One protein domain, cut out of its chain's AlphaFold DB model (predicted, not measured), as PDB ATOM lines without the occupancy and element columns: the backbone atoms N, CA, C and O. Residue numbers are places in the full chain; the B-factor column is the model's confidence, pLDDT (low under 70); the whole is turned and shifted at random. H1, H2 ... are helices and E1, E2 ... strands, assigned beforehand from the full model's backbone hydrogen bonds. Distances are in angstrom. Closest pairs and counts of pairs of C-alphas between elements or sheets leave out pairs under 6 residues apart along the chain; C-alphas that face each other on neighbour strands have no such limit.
ATOM      1  N   GLU A 102      43.219  -7.781  -1.778       92.62
ATOM      2  CA  GLU A 102      42.858  -9.193  -1.794       92.62
ATOM      3  C   GLU A 102      43.045  -9.778  -0.397       92.62
ATOM      4  O   GLU A 102      43.977  -9.427   0.330       92.62
ATOM      5  N   MET A 103      42.141 -10.674  -0.024       93.75
ATOM      6  CA  MET A 103      42.170 -11.410   1.224       93.75
ATOM      7  C   MET A 103      41.614 -12.812   0.996       93.75
ATOM      8  O   MET A 103      40.445 -12.996   0.666       93.75
ATOM      9  N   VAL A 104      42.453 -13.816   1.230       92.50
ATOM     10  CA  VAL A 104      42.031 -15.216   1.206       92.50
ATOM     11  C   VAL A 104      41.636 -15.628   2.619       92.50
ATOM     12  O   VAL A 104      42.466 -15.615   3.528       92.50
ATOM     13  N   LEU A 105      40.368 -15.996   2.804       94.44
ATOM     14  CA  LEU A 105      39.850 -16.493   4.075       94.44
ATOM     15  C   LEU A 105      39.951 -18.020   4.121       94.44
ATOM     16  O   LEU A 105      39.495 -18.721   3.219       94.44
ATOM     17  N   THR A 106      40.541 -18.544   5.191       95.88
ATOM     18  CA  THR A 106      40.602 -19.986   5.458       95.88
ATOM     19  C   THR A 106      39.229 -20.534   5.849       95.88
ATOM     20  O   THR A 106      38.371 -19.811   6.356       95.88
ATOM     21  N   THR A 107      39.032 -21.847   5.707       93.44
ATOM     22  CA  THR A 107      37.807 -22.527   6.162       93.44
ATOM     23  C   THR A 107      37.511 -22.263   7.642       93.44
ATOM     24  O   THR A 107      36.356 -22.055   8.004       93.44
ATOM     25  N   ALA A 108      38.546 -22.204   8.489       95.31
ATOM     26  CA  ALA A 108      38.397 -21.898   9.910       95.31
ATOM     27  C   ALA A 108      37.915 -20.456  10.150       95.31
ATOM     28  O   ALA A 108      37.037 -20.239  10.980       95.31
ATOM     29  N   GLN A 109      38.432 -19.477   9.397       95.81
ATOM     30  CA  GLN A 109      37.969 -18.086   9.477       95.81
ATOM     31  C   GLN A 109      36.523 -17.942   8.994       95.81
ATOM     32  O   GLN A 109      35.734 -17.261   9.641       95.81
ATOM     33  N   LEU A 110      36.154 -18.613   7.901       94.69
ATOM     34  CA  LEU A 110      34.773 -18.614   7.410       94.69
ATOM     35  C   LEU A 110      33.809 -19.220   8.434       94.69
ATOM     36  O   LEU A 110      32.726 -18.679   8.638       94.69
ATOM     37  N   GLN A 111      34.203 -20.308   9.100       92.94
ATOM     38  CA  GLN A 111      33.396 -20.892  10.168       92.94
ATOM     39  C   GLN A 111      33.265 -19.932  11.354       92.94
ATOM     40  O   GLN A 111      32.151 -19.637  11.773       92.94
ATOM     41  N   ALA A 112      34.374 -19.348  11.812       94.81
ATOM     42  CA  ALA A 112      34.357 -18.377  12.901       94.81
ATOM     43  C   ALA A 112      33.463 -17.160  12.602       94.81
ATOM     44  O   ALA A 112      32.830 -16.641  13.515       94.81
ATOM     45  N   LEU A 113      33.381 -16.714  11.340       93.56
ATOM     46  CA  LEU A 113      32.475 -15.640  10.915       93.56
ATOM     47  C   LEU A 113      30.999 -16.053  10.962       93.56
ATOM     48  O   LEU A 113      30.158 -15.236  11.333       93.56
ATOM     49  N   ARG A 114      30.665 -17.303  10.621       90.12
ATOM     50  CA  ARG A 114      29.293 -17.826  10.769       90.12
ATOM     51  C   ARG A 114      28.865 -17.905  12.231       90.12
ATOM     52  O   ARG A 114      27.708 -17.638  12.534       90.12
ATOM     53  N   ASP A 115      29.812 -18.197  13.117       90.31
ATOM     54  CA  ASP A 115      29.572 -18.344  14.555       90.31
ATOM     55  C   ASP A 115      29.501 -16.991  15.302       90.31
ATOM     56  O   ASP A 115      29.227 -16.954  16.503       90.31
ATOM     57  N   LYS A 116      29.749 -15.858  14.621       89.12
ATOM     58  CA  LYS A 116      29.635 -14.515  15.216       89.12
ATOM     59  C   LYS A 116      28.186 -14.205  15.606       89.12
ATOM     60  O   LYS A 116      27.251 -14.532  14.876       89.12
ATOM     61  N   ASP A 117      28.033 -13.473  16.712       83.25
ATOM     62  CA  ASP A 117      26.743 -12.971  17.196       83.25
ATOM     63  C   ASP A 117      25.990 -12.179  16.117       83.25
ATOM     64  O   ASP A 117      26.602 -11.405  15.380       83.25
ATOM     65  N   ALA A 118      24.662 -12.323  16.062       75.19
ATOM     66  CA  ALA A 118      23.811 -11.686  15.055       75.19
ATOM     67  C   ALA A 118      23.904 -10.147  15.037       75.19
ATOM     68  O   ALA A 118      23.653  -9.544  13.990       75.19
ATOM     69  N   ASN A 119      24.292  -9.525  16.158       74.12
ATOM     70  CA  ASN A 119      24.502  -8.081  16.288       74.12
ATOM     71  C   ASN A 119      25.932  -7.647  15.931       74.12
ATOM     72  O   ASN A 119      26.208  -6.449  15.862       74.12
ATOM     73  N   SER A 120      26.852  -8.589  15.715       82.50
ATOM     74  CA  SER A 120      28.191  -8.283  15.219       82.50
ATOM     75  C   SER A 120      28.131  -7.845  13.758       82.50
ATOM     76  O   SER A 120      27.408  -8.436  12.954       82.50
ATOM     77  N   ILE A 121      28.939  -6.840  13.420       82.25
ATOM     78  CA  ILE A 121      29.214  -6.436  12.038       82.25
ATOM     79  C   ILE A 121      30.017  -7.490  11.271       82.25
ATOM     80  O   ILE A 121      29.935  -7.553  10.049       82.25
ATOM     81  N   GLU A 122      30.801  -8.310  11.971       90.19
ATOM     82  CA  GLU A 122      31.501  -9.423  11.347       90.19
ATOM     83  C   GLU A 122      30.527 -10.573  11.090       90.19
ATOM     84  O   GLU A 122      29.707 -10.935  11.945       90.19
ATOM     85  N   GLY A 123      30.644 -11.177   9.911       91.06
ATOM     86  CA  GLY A 123      29.776 -12.275   9.516       91.06
ATOM     87  C   GLY A 123      29.824 -12.582   8.029       91.06
ATOM     88  O   GLY A 123      30.566 -11.963   7.264       91.06
ATOM     89  N   ILE A 124      29.004 -13.554   7.635       90.25
ATOM     90  CA  ILE A 124      28.733 -13.886   6.236       90.25
ATOM     91  C   ILE A 124      27.383 -13.282   5.846       90.25
ATOM     92  O   ILE A 124      26.409 -13.391   6.593       90.25
ATOM     93  N   TYR A 125      27.338 -12.638   4.686       86.62
ATOM     94  CA  TYR A 125      26.186 -11.894   4.197       86.62
ATOM     95  C   TYR A 125      25.863 -12.244   2.750       86.62
ATOM     96  O   TYR A 125      26.751 -12.534   1.951       86.62
ATOM     97  N   ASN A 126      24.584 -12.117   2.414       79.94
ATOM     98  CA  ASN A 126      24.033 -12.293   1.083       79.94
ATOM     99  C   ASN A 126      23.619 -10.936   0.501       79.94
ATOM    100  O   ASN A 126      22.887 -10.172   1.138       79.94
ATOM    101  N   MET A 127      24.054 -10.663  -0.731       74.25
ATOM    102  CA  MET A 127      23.660  -9.513  -1.551       74.25
ATOM    103  C   MET A 127      23.089 -10.010  -2.879       74.25
ATOM    104  O   MET A 127      23.818 -10.202  -3.856       74.25
ATOM    105  N   GLY A 128      21.785 -10.279  -2.922       72.06
ATOM    106  CA  GLY A 128      21.180 -10.945  -4.074       72.06
ATOM    107  C   GLY A 128      21.812 -12.320  -4.306       72.06
ATOM    108  O   GLY A 128      21.589 -13.237  -3.528       72.06
ATOM    109  N   SER A 129      22.617 -12.454  -5.364       72.12
ATOM    110  CA  SER A 129      23.321 -13.705  -5.711       72.12
ATOM    111  C   SER A 129      24.770 -13.786  -5.208       72.12
ATOM    112  O   SER A 129      25.491 -14.713  -5.572       72.12
ATOM    113  N   HIS A 130      25.230 -12.805  -4.430       79.31
ATOM    114  CA  HIS A 130      26.621 -12.713  -3.981       79.31
ATOM    115  C   HIS A 130      26.753 -13.044  -2.499       79.31
ATOM    116  O   HIS A 130      26.004 -12.498  -1.690       79.31
ATOM    117  N   HIS A 131      27.757 -13.850  -2.153       87.81
ATOM    118  CA  HIS A 131      28.157 -14.087  -0.769       87.81
ATOM    119  C   HIS A 131      29.376 -13.229  -0.428       87.81
ATOM    120  O   HIS A 131      30.361 -13.174  -1.173       87.81
ATOM    121  N   LEU A 132      29.293 -12.543   0.704       90.25
ATOM    122  CA  LEU A 132      30.287 -11.599   1.190       90.25
ATOM    123  C   LEU A 132      30.677 -11.966   2.622       90.25
ATOM    124  O   LEU A 132      29.827 -12.346   3.421       90.25
ATOM    125  N   ALA A 133      31.947 -11.800   2.968       93.31
ATOM    126  CA  ALA A 133      32.419 -11.842   4.345       93.31
ATOM    127  C   ALA A 133      32.765 -10.431   4.813       93.31
ATOM    128  O   ALA A 133      33.519  -9.732   4.141       93.31
ATOM    129  N   VAL A 134      32.259 -10.029   5.975       92.31
ATOM    130  CA  VAL A 134      32.726  -8.831   6.677       92.31
ATOM    131  C   VAL A 134      33.665  -9.278   7.784       92.31
ATOM    132  O   VAL A 134      33.280 -10.074   8.639       92.31
ATOM    133  N   VAL A 135      34.896  -8.781   7.751       94.56
ATOM    134  CA  VAL A 135      35.973  -9.199   8.654       94.56
ATOM    135  C   VAL A 135      36.741  -7.988   9.156       94.56
ATOM    136  O   VAL A 135      36.919  -7.010   8.423       94.56
ATOM    137  N   GLU A 136      37.204  -8.036  10.403       94.44
ATOM    138  CA  GLU A 136      38.122  -7.026  10.918       94.44
ATOM    139  C   GLU A 136      39.431  -7.021  10.109       94.44
ATOM    140  O   GLU A 136      40.158  -8.010  10.012       94.44
ATOM    141  N   HIS A 137      39.712  -5.881   9.489       94.00
ATOM    142  CA  HIS A 137      40.879  -5.633   8.663       94.00
ATOM    143  C   HIS A 137      41.214  -4.138   8.724       94.00
ATOM    144  O   HIS A 137      40.685  -3.353   7.930       94.00
ATOM    145  N   PRO A 138      42.053  -3.716   9.687       91.31
ATOM    146  CA  PRO A 138      42.424  -2.317   9.826       91.31
ATOM    147  C   PRO A 138      43.115  -1.797   8.562       91.31
ATOM    148  O   PRO A 138      44.134  -2.323   8.121       91.31
ATOM    149  N   THR A 139      42.561  -0.731   8.001       87.81
ATOM    150  CA  THR A 139      43.079  -0.001   6.842       87.81
ATOM    151  C   THR A 139      43.161   1.488   7.177       87.81
ATOM    152  O   THR A 139      42.536   1.935   8.141       87.81
ATOM    153  N   PRO A 140      43.853   2.312   6.366       84.88
ATOM    154  CA  PRO A 140      43.793   3.765   6.526       84.88
ATOM    155  C   PRO A 140      42.372   4.345   6.434       84.88
ATOM    156  O   PRO A 140      42.133   5.443   6.928       84.88
ATOM    157  N   PHE A 141      41.431   3.635   5.798       86.75
ATOM    158  CA  PHE A 141      40.032   4.051   5.717       86.75
ATOM    159  C   PHE A 141      39.239   3.712   6.981       86.75
ATOM    160  O   PHE A 141      38.437   4.521   7.448       86.75
ATOM    161  N   GLY A 142      39.401   2.492   7.489       88.69
ATOM    162  CA  GLY A 142      38.454   1.910   8.426       88.69
ATOM    163  C   GLY A 142      38.895   0.584   9.019       88.69
ATOM    164  O   GLY A 142      40.005   0.114   8.786       88.69
ATOM    165  N   LYS A 143      38.001  -0.005   9.809       91.69
ATOM    166  CA  LYS A 143      38.281  -1.175  10.640       91.69
ATOM    167  C   LYS A 143      37.928  -2.501   9.966       91.69
ATOM    168  O   LYS A 143      38.530  -3.510  10.319       91.69
ATOM    169  N   TYR A 144      36.987  -2.523   9.023       92.44
ATOM    170  CA  TYR A 144      36.520  -3.774   8.416       92.44
ATOM    171  C   TYR A 144      36.688  -3.779   6.898       92.44
ATOM    172  O   TYR A 144      36.568  -2.744   6.237       92.44
ATOM    173  N   ALA A 145      36.916  -4.970   6.354       93.19
ATOM    174  CA  ALA A 145      36.891  -5.252   4.928       93.19
ATOM    175  C   ALA A 145      35.686  -6.128   4.589       93.19
ATOM    176  O   ALA A 145      35.307  -7.011   5.359       93.19
ATOM    177  N   VAL A 146      35.112  -5.895   3.412       91.25
ATOM    178  CA  VAL A 146      34.101  -6.759   2.806       91.25
ATOM    179  C   VAL A 146      34.760  -7.533   1.677       91.25
ATOM    180  O   VAL A 146      35.183  -6.953   0.672       91.25
ATOM    181  N   VAL A 147      34.863  -8.842   1.865       93.25
ATOM    182  CA  VAL A 147      35.536  -9.779   0.970       93.25
ATOM    183  C   VAL A 147      34.490 -10.540   0.172       93.25
ATOM    184  O   VAL A 147      33.559 -11.111   0.737       93.25
ATOM    185  N   LEU A 148      34.649 -10.563  -1.145       91.06
ATOM    186  CA  LEU A 148      33.805 -11.357  -2.023       91.06
ATOM    187  C   LEU A 148      34.167 -12.842  -1.895       91.06
ATOM    188  O   LEU A 148      35.320 -13.209  -2.111       91.06
ATOM    189  N   LEU A 149      33.202 -13.698  -1.560       91.00
ATOM    190  CA  LEU A 149      33.453 -15.134  -1.380       91.00
ATOM    191  C   LEU A 149      33.275 -15.938  -2.661       91.00
ATOM    192  O   LEU A 149      33.979 -16.923  -2.862       91.00
ATOM    193  N   ASP A 150      32.377 -15.493  -3.537       86.12
ATOM    194  CA  ASP A 150      32.036 -16.205  -4.762       86.12
ATOM    195  C   ASP A 150      32.273 -15.376  -6.011       86.12
ATOM    196  O   ASP A 150      32.246 -14.148  -6.010       86.12
ATOM    197  N   PHE A 151      32.455 -16.076  -7.124       74.25
ATOM    198  CA  PHE A 151      32.643 -15.433  -8.408       74.25
ATOM    199  C   PHE A 151      31.380 -14.685  -8.846       74.25
ATOM    200  O   PHE A 151      30.299 -15.262  -8.988       74.25
ATOM    201  N   VAL A 152      31.538 -13.406  -9.172       65.50
ATOM    202  CA  VAL A 152      30.465 -12.597  -9.749       65.50
ATOM    203  C   VAL A 152      30.424 -12.829 -11.259       65.50
ATOM    204  O   VAL A 152      31.255 -12.304 -12.004       65.50
ATOM    205  N   ARG A 153      29.413 -13.561 -11.746       61.34
ATOM    206  CA  ARG A 153      29.089 -13.596 -13.184       61.34
ATOM    207  C   ARG A 153      28.426 -12.282 -13.595       61.34
ATOM    208  O   ARG A 153      27.206 -12.172 -13.625       61.34
ATOM    209  N   SER A 154      29.234 -11.282 -13.925       67.75
ATOM    210  CA  SER A 154      28.767 -10.022 -14.508       67.75
ATOM    211  C   SER A 154      29.595  -9.648 -15.740       67.75
ATOM    212  O   SER A 154      30.567 -10.317 -16.087       67.75
ATOM    213  N   LYS A 155      29.234  -8.536 -16.395       64.31
ATOM    214  CA  LYS A 155      30.042  -7.945 -17.478       64.31
ATOM    215  C   LYS A 155      31.454  -7.546 -17.021       64.31
ATOM    216  O   LYS A 155      32.303  -7.290 -17.868       64.31
ATOM    217  N   ARG A 156      31.691  -7.457 -15.707       70.38
ATOM    218  CA  ARG A 156      32.978  -7.129 -15.089       70.38
ATOM    219  C   ARG A 156      33.251  -8.132 -13.964       70.38
ATOM    220  O   ARG A 156      32.856  -7.883 -12.824       70.38
ATOM    221  N   PRO A 157      33.832  -9.296 -14.285       75.31
ATOM    222  CA  PRO A 157      34.048 -10.338 -13.295       75.31
ATOM    223  C   PRO A 157      35.010  -9.861 -12.203       75.31
ATOM    224  O   PRO A 157      36.000  -9.189 -12.490       75.31
ATOM    225  N   VAL A 158      34.707 -10.232 -10.961       81.31
ATOM    226  CA  VAL A 158      35.553 -10.004  -9.783       81.31
ATOM    227  C   VAL A 158      35.857 -11.366  -9.173       81.31
ATOM    228  O   VAL A 158      34.962 -12.213  -9.075       81.31
ATOM    229  N   ALA A 159      37.122 -11.600  -8.829       87.38
ATOM    230  CA  ALA A 159      37.569 -12.882  -8.307       87.38
ATOM    231  C   ALA A 159      37.152 -13.067  -6.833       87.38
ATOM    232  O   ALA A 159      37.127 -12.095  -6.072       87.38
ATOM    233  N   PRO A 160      36.867 -14.308  -6.399       90.69
ATOM    234  CA  PRO A 160      36.820 -14.644  -4.979       90.69
ATOM    235  C   PRO A 160      38.076 -14.167  -4.243       90.69
ATOM    236  O   PRO A 160      39.185 -14.262  -4.765       90.69
ATOM    237  N   GLY A 161      37.899 -13.663  -3.026       92.75
ATOM    238  CA  GLY A 161      38.955 -13.082  -2.202       92.75
ATOM    239  C   GLY A 161      39.223 -11.597  -2.461       92.75
ATOM    240  O   GLY A 161      39.966 -10.981  -1.706       92.75
ATOM    241  N   SER A 162      38.622 -10.970  -3.476       92.12
ATOM    242  CA  SER A 162      38.762  -9.520  -3.661       92.12
ATOM    243  C   SER A 162      38.068  -8.735  -2.540       92.12
ATOM    244  O   SER A 162      36.917  -9.011  -2.191       92.12
ATOM    245  N   ILE A 163      38.744  -7.711  -2.015       92.25
ATOM    246  CA  ILE A 163      38.145  -6.724  -1.112       92.25
ATOM    247  C   ILE A 163      37.359  -5.727  -1.965       92.25
ATOM    248  O   ILE A 163      37.931  -4.934  -2.720       92.25
ATOM    249  N   VAL A 164      36.035  -5.778  -1.841       87.44
ATOM    250  CA  VAL A 164      35.094  -4.987  -2.649       87.44
ATOM    251  C   VAL A 164      34.563  -3.760  -1.914       87.44
ATOM    252  O   VAL A 164      34.037  -2.844  -2.550       87.44
ATOM    253  N   MET A 165      34.715  -3.712  -0.588       88.75
ATOM    254  CA  MET A 165      34.347  -2.557   0.229       88.75
ATOM    255  C   MET A 165      35.202  -2.477   1.498       88.75
ATOM    256  O   MET A 165      35.622  -3.500   2.036       88.75
ATOM    257  N   LEU A 166      35.443  -1.262   1.981       89.94
ATOM    258  CA  LEU A 166      36.016  -0.986   3.299       89.94
ATOM    259  C   LEU A 166      34.981  -0.259   4.149       89.94
ATOM    260  O   LEU A 166      34.207   0.539   3.625       89.94
ATOM    261  N   LEU A 167      34.969  -0.523   5.450       87.75
ATOM    262  CA  LEU A 167      33.966  -0.012   6.378       87.75
ATOM    263  C   LEU A 167      34.628   0.606   7.604       87.75
ATOM    264  O   LEU A 167      35.620   0.084   8.124       87.75
ATOM    265  N   LYS A 168      34.040   1.687   8.109       86.19
ATOM    266  CA  LYS A 168      34.456   2.318   9.362       86.19
ATOM    267  C   LYS A 168      33.265   2.646  10.251       86.19
ATOM    268  O   LYS A 168      32.197   3.025   9.766       86.19
ATOM    269  N   ASP A 169      33.496   2.530  11.552       82.25
ATOM    270  CA  ASP A 169      32.540   2.942  12.570       82.25
ATOM    271  C   ASP A 169      32.366   4.465  12.557       82.25
ATOM    272  O   ASP A 169      33.296   5.223  12.264       82.25
ATOM    273  N   THR A 170      31.166   4.924  12.903       72.62
ATOM    274  CA  THR A 170      30.878   6.344  13.124       72.62
ATOM    275  C   THR A 170      30.358   6.572  14.543       72.62
ATOM    276  O   THR A 170      29.905   5.649  15.221       72.62
ATOM    277  N   VAL A 171      30.373   7.832  14.982       64.94
ATOM    278  CA  VAL A 171      30.083   8.256  16.366       64.94
ATOM    279  C   VAL A 171      28.666   7.881  16.851       64.94
ATOM    280  O   VAL A 171      28.433   7.815  18.050       64.94
ATOM    281  N   ASN A 172      27.736   7.550  15.946       66.69
ATOM    282  CA  ASN A 172      26.328   7.271  16.271       66.69
ATOM    283  C   ASN A 172      25.882   5.829  15.955       66.69
ATOM    284  O   ASN A 172      24.690   5.579  15.766       66.69
ATOM    285  N   GLY A 173      26.823   4.887  15.833       69.06
ATOM    286  CA  GLY A 173      26.512   3.490  15.491       69.06
ATOM    287  C   GLY A 173      26.090   3.278  14.030       69.06
ATOM    288  O   GLY A 173      25.576   2.215  13.682       69.06
ATOM    289  N   TYR A 174      26.294   4.283  13.173       71.75
ATOM    290  CA  TYR A 174      26.258   4.101  11.724       71.75
ATOM    291  C   TYR A 174      27.607   3.585  11.242       71.75
ATOM    292  O   TYR A 174      28.644   3.858  11.852       71.75
ATOM    293  N   ILE A 175      27.588   2.902  10.110       77.69
ATOM    294  CA  ILE A 175      28.787   2.501   9.391       77.69
ATOM    295  C   ILE A 175      28.857   3.305   8.102       77.69
ATOM    296  O   ILE A 175      27.854   3.458   7.400       77.69
ATOM    297  N   GLU A 176      30.047   3.815   7.812       81.06
ATOM    298  CA  GLU A 176      30.366   4.466   6.548       81.06
ATOM    299  C   GLU A 176      31.218   3.508   5.706       81.06
ATOM    300  O   GLU A 176      32.193   2.938   6.204       81.06
ATOM    301  N   GLY A 177      30.840   3.314   4.440       83.38
ATOM    302  CA  GLY A 177      31.522   2.400   3.523       83.38
ATOM    303  C   GLY A 177      32.146   3.086   2.309       83.38
ATOM    304  O   GLY A 177      31.585   4.032   1.764       83.38
ATOM    305  N   LEU A 178      33.289   2.567   1.863       85.00
ATOM    306  CA  LEU A 178      33.925   2.860   0.578       85.00
ATOM    307  C   LEU A 178      33.802   1.610  -0.288       85.00
ATOM    308  O   LEU A 178      34.404   0.589   0.029       85.00
ATOM    309  N   SER A 179      33.015   1.680  -1.363       81.56
ATOM    310  CA  SER A 179      32.740   0.548  -2.257       81.56
ATOM    311  C   SER A 179      33.475   0.690  -3.581       81.56
ATOM    312  O   SER A 179      33.403   1.735  -4.223       81.56
ATOM    313  N   ALA A 180      34.134  -0.374  -4.027       75.81
ATOM    314  CA  ALA A 180      34.722  -0.441  -5.362       75.81
ATOM    315  C   ALA A 180      33.808  -1.147  -6.386       75.81
ATOM    316  O   ALA A 180      34.060  -1.108  -7.589       75.81
ATOM    317  N   PHE A 181      32.716  -1.756  -5.909       64.62
ATOM    318  CA  PHE A 181      31.799  -2.577  -6.704       64.62
ATOM    319  C   PHE A 181      30.552  -1.821  -7.183       64.62
ATOM    320  O   PHE A 181      30.010  -2.120  -8.246       64.62
ATOM    321  N   LEU A 182      30.085  -0.839  -6.408       56.56
ATOM    322  CA  LEU A 182      28.855  -0.102  -6.693       56.56
ATOM    323  C   LEU A 182      29.170   1.247  -7.344       56.56
ATOM    324  O   LEU A 182      30.062   1.969  -6.907       56.56
ATOM    325  N   HIS A 183      28.394   1.609  -8.372       50.22
ATOM    326  CA  HIS A 183      28.424   2.954  -8.963       50.22
ATOM    327  C   HIS A 183      28.033   4.047  -7.947       50.22
ATOM    328  O   HIS A 183      28.379   5.214  -8.122       50.22
ATOM    329  N   GLU A 184      27.375   3.652  -6.857       48.97
ATOM    330  CA  GLU A 184      27.056   4.480  -5.702       48.97
ATOM    331  C   GLU A 184      27.979   4.082  -4.541       48.97
ATOM    332  O   GLU A 184      27.820   3.014  -3.953       48.97
ATOM    333  N   GLN A 185      28.962   4.922  -4.190       52.22
ATOM    334  CA  GLN A 185      29.833   4.664  -3.030       52.22
ATOM    335  C   GLN A 185      29.265   5.253  -1.733       52.22
ATOM    336  O   GLN A 185      29.965   5.347  -0.727       52.22
ATOM    337  N   ARG A 186      27.990   5.661  -1.740       52.03
ATOM    338  CA  ARG A 186      27.300   6.147  -0.547       52.03
ATOM    339  C   ARG A 186      26.700   4.970   0.181       52.03
ATOM    340  O   ARG A 186      25.675   4.425  -0.209       52.03
ATOM    341  N   VAL A 187      27.354   4.608   1.267       50.19
ATOM    342  CA  VAL A 187      26.922   3.510   2.102       50.19
ATOM    343  C   VAL A 187      26.794   4.038   3.521       50.19
ATOM    344  O   VAL A 187      27.765   4.054   4.272       50.19
ATOM    345  N   TYR A 188      25.599   4.532   3.848       52.09
ATOM    346  CA  TYR A 188      25.208   4.891   5.207       52.09
ATOM    347  C   TYR A 188      24.154   3.893   5.665       52.09
ATOM    348  O   TYR A 188      23.074   3.810   5.084       52.09
ATOM    349  N   GLY A 189      24.462   3.130   6.704       52.31
ATOM    350  CA  GLY A 189      23.494   2.238   7.326       52.31
ATOM    351  C   GLY A 189      23.776   2.114   8.809       52.31
ATOM    352  O   GLY A 189      24.932   2.016   9.219       52.31
ATOM    353  N   LYS A 190      22.719   2.132   9.619       53.00
ATOM    354  CA  LYS A 190      22.805   1.636  10.989       53.00
ATOM    355  C   LYS A 190      22.882   0.114  10.910       53.00
ATOM    356  O   LYS A 190      22.127  -0.488  10.148       53.00
ATOM    357  N   VAL A 191      23.791  -0.501  11.662       55.16
ATOM    358  CA  VAL A 191      23.770  -1.960  11.827       55.16
ATOM    359  C   VAL A 191      22.544  -2.284  12.669       55.16
ATOM    360  O   VAL A 191      22.477  -1.915  13.841       55.16
ATOM    361  N   GLU A 192      21.547  -2.909  12.054       54.12
ATOM    362  CA  GLU A 192      20.399  -3.451  12.771       54.12
ATOM    363  C   GLU A 192      20.582  -4.969  12.919       54.12
ATOM    364  O   GLU A 192      21.165  -5.607  12.038       54.12
ATOM    365  N   PRO A 193      20.089  -5.582  14.008       43.84
ATOM    366  CA  PRO A 193      20.129  -7.034  14.155       43.84
ATOM    367  C   PRO A 193      19.495  -7.718  12.931       43.84
ATOM    368  O   PRO A 193      18.327  -7.494  12.622       43.84
ATOM    369  N   GLY A 194      20.278  -8.514  12.195       46.31
ATOM    370  CA  GLY A 194      19.821  -9.222  10.990       46.31
ATOM    371  C   GLY A 194      19.726  -8.394   9.697       46.31
ATOM    372  O   GLY A 194      19.497  -8.980   8.639       46.31
ATOM    373  N   LYS A 195      19.949  -7.073   9.735       52.16
ATOM    374  CA  LYS A 195      20.025  -6.215   8.541       52.16
ATOM    375  C   LYS A 195      21.353  -5.488   8.517       52.16
ATOM    376  O   LYS A 195      21.639  -4.633   9.355       52.16
ATOM    377  N   PHE A 196      22.153  -5.804   7.513       56.12
ATOM    378  CA  PHE A 196      23.358  -5.059   7.240       56.12
ATOM    379  C   PHE A 196      23.139  -4.151   6.027       56.12
ATOM    380  O   PHE A 196      22.304  -4.396   5.157       56.12
ATOM    381  N   ILE A 197      23.850  -3.034   6.061       57.50
ATOM    382  CA  ILE A 197      24.117  -2.076   4.991       57.50
ATOM    383  C   ILE A 197      23.770  -2.581   3.567       57.50
ATOM    384  O   ILE A 197      24.194  -3.665   3.199       57.50
ATOM    385  N   LEU A 198      23.091  -1.779   2.727       54.16
ATOM    386  CA  LEU A 198      22.790  -2.106   1.310       54.16
ATOM    387  C   LEU A 198      21.942  -3.376   1.089       54.16
ATOM    388  O   LEU A 198      22.152  -4.102   0.121       54.16
ATOM    389  N   GLN A 199      20.965  -3.642   1.963       59.19
ATOM    390  CA  GLN A 199      20.112  -4.844   1.885       59.19
ATOM    391  C   GLN A 199      20.890  -6.162   2.063       59.19
ATOM    392  O   GLN A 199      20.406  -7.226   1.675       59.19
ATOM    393  N   LEU A 200      22.082  -6.108   2.668       64.38
ATOM    394  CA  LEU A 200      22.841  -7.296   3.027       64.38
ATOM    395  C   LEU A 200      22.098  -8.071   4.114       64.38
ATOM    396  O   LEU A 200      21.829  -7.563   5.206       64.38
ATOM    397  N   THR A 201      21.770  -9.321   3.810       67.69
ATOM    398  CA  THR A 201      21.103 -10.228   4.749       67.69
ATOM    399  C   THR A 201      22.131 -11.176   5.332       67.69
ATOM    400  O   THR A 201      22.927 -11.751   4.596       67.69
ATOM    401  N   ARG A 202      22.173 -11.300   6.660       75.31
ATOM    402  CA  ARG A 202      23.105 -12.228   7.308       75.31
ATOM    403  C   ARG A 202      22.735 -13.656   6.911       75.31
ATOM    404  O   ARG A 202      21.555 -14.005   6.906       75.31
ATOM    405  N   ASP A 203      23.734 -14.464   6.579       72.19
ATOM    406  CA  ASP A 203      23.521 -15.869   6.246       72.19
ATOM    407  C   ASP A 203      22.804 -16.590   7.402       72.19
ATOM    408  O   ASP A 203      23.101 -16.358   8.576       72.19
TER     409      ASP A 203
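What this domain is: This is residues 102 to 203 of the 457 residues of an uncharacterized protein of Chitinophaga skermanii (UniProt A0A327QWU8). One antiparallel sheet of seven strands curls like part of a barrel, open between its edge strands E6 and E7, and the short helix H1 packs over E1 and E2 on one face. The 102 printed residues hold H1, then E1 to E7; across the sheet the order is E6, E5, E4, E3, E2, E1, E7. The class is mostly strand, though under half of the residues, 45, are in named elements. The whole is compact, with a radius of gyration of the C-alphas of 12.7 A and spans of 36 by 32 by 27 A.

How they stand to each other: Look first at H1, residues 107 to 114, where every O i to N i+4 pair is within hydrogen-bond range. It is on the sheet at a height of 9.1 A, over E2, residues 130 to 136, and only just, with 3 C-alphas, over E1, residues 123 to 127. It only just stands up from the sheet, rising 40.0 degrees. The closest C-alphas of H1 and E1, Leu 113 and Gly 123, are 4.5 A apart. Going on through E3, residues 144 to 148, E4, 163 to 169, E5, 174 to 179, and E6, 187 to 190, you find that E1 to E6 form a meander, each strand the antiparallel neighbour of the one before. Check N 125 and O 132 at 2.8 A, N 133 and O 147 at 2.8 A, N 146 and O 165 at 2.8 A, N 166 and O 178 at 2.9 A, and N 175 and O 189 at 2.9 A. E7, residues 200 to 202, is antiparallel to E1, with N 126 and O 201 at 2.8 A, and apart from E6.

Where its parts are: Find C-alpha 107 at (37.807, -22.527, 6.162); from there H1 runs 10.8 A to C-alpha 114. E2 spans 19.7 A, E4 17.7 A and E5 15.8 A. E7 ends at C-alpha 202, (23.105, -12.228, 7.308).

The domain as a whole: The C-alphas farthest apart, Lys 155 and Val 171, are 37.5 A apart. The printed part has no cut, and the one long link is E3 to E4. Confidence is under 70 at residues 152 to 155, 171 to 173 and 181 to 201.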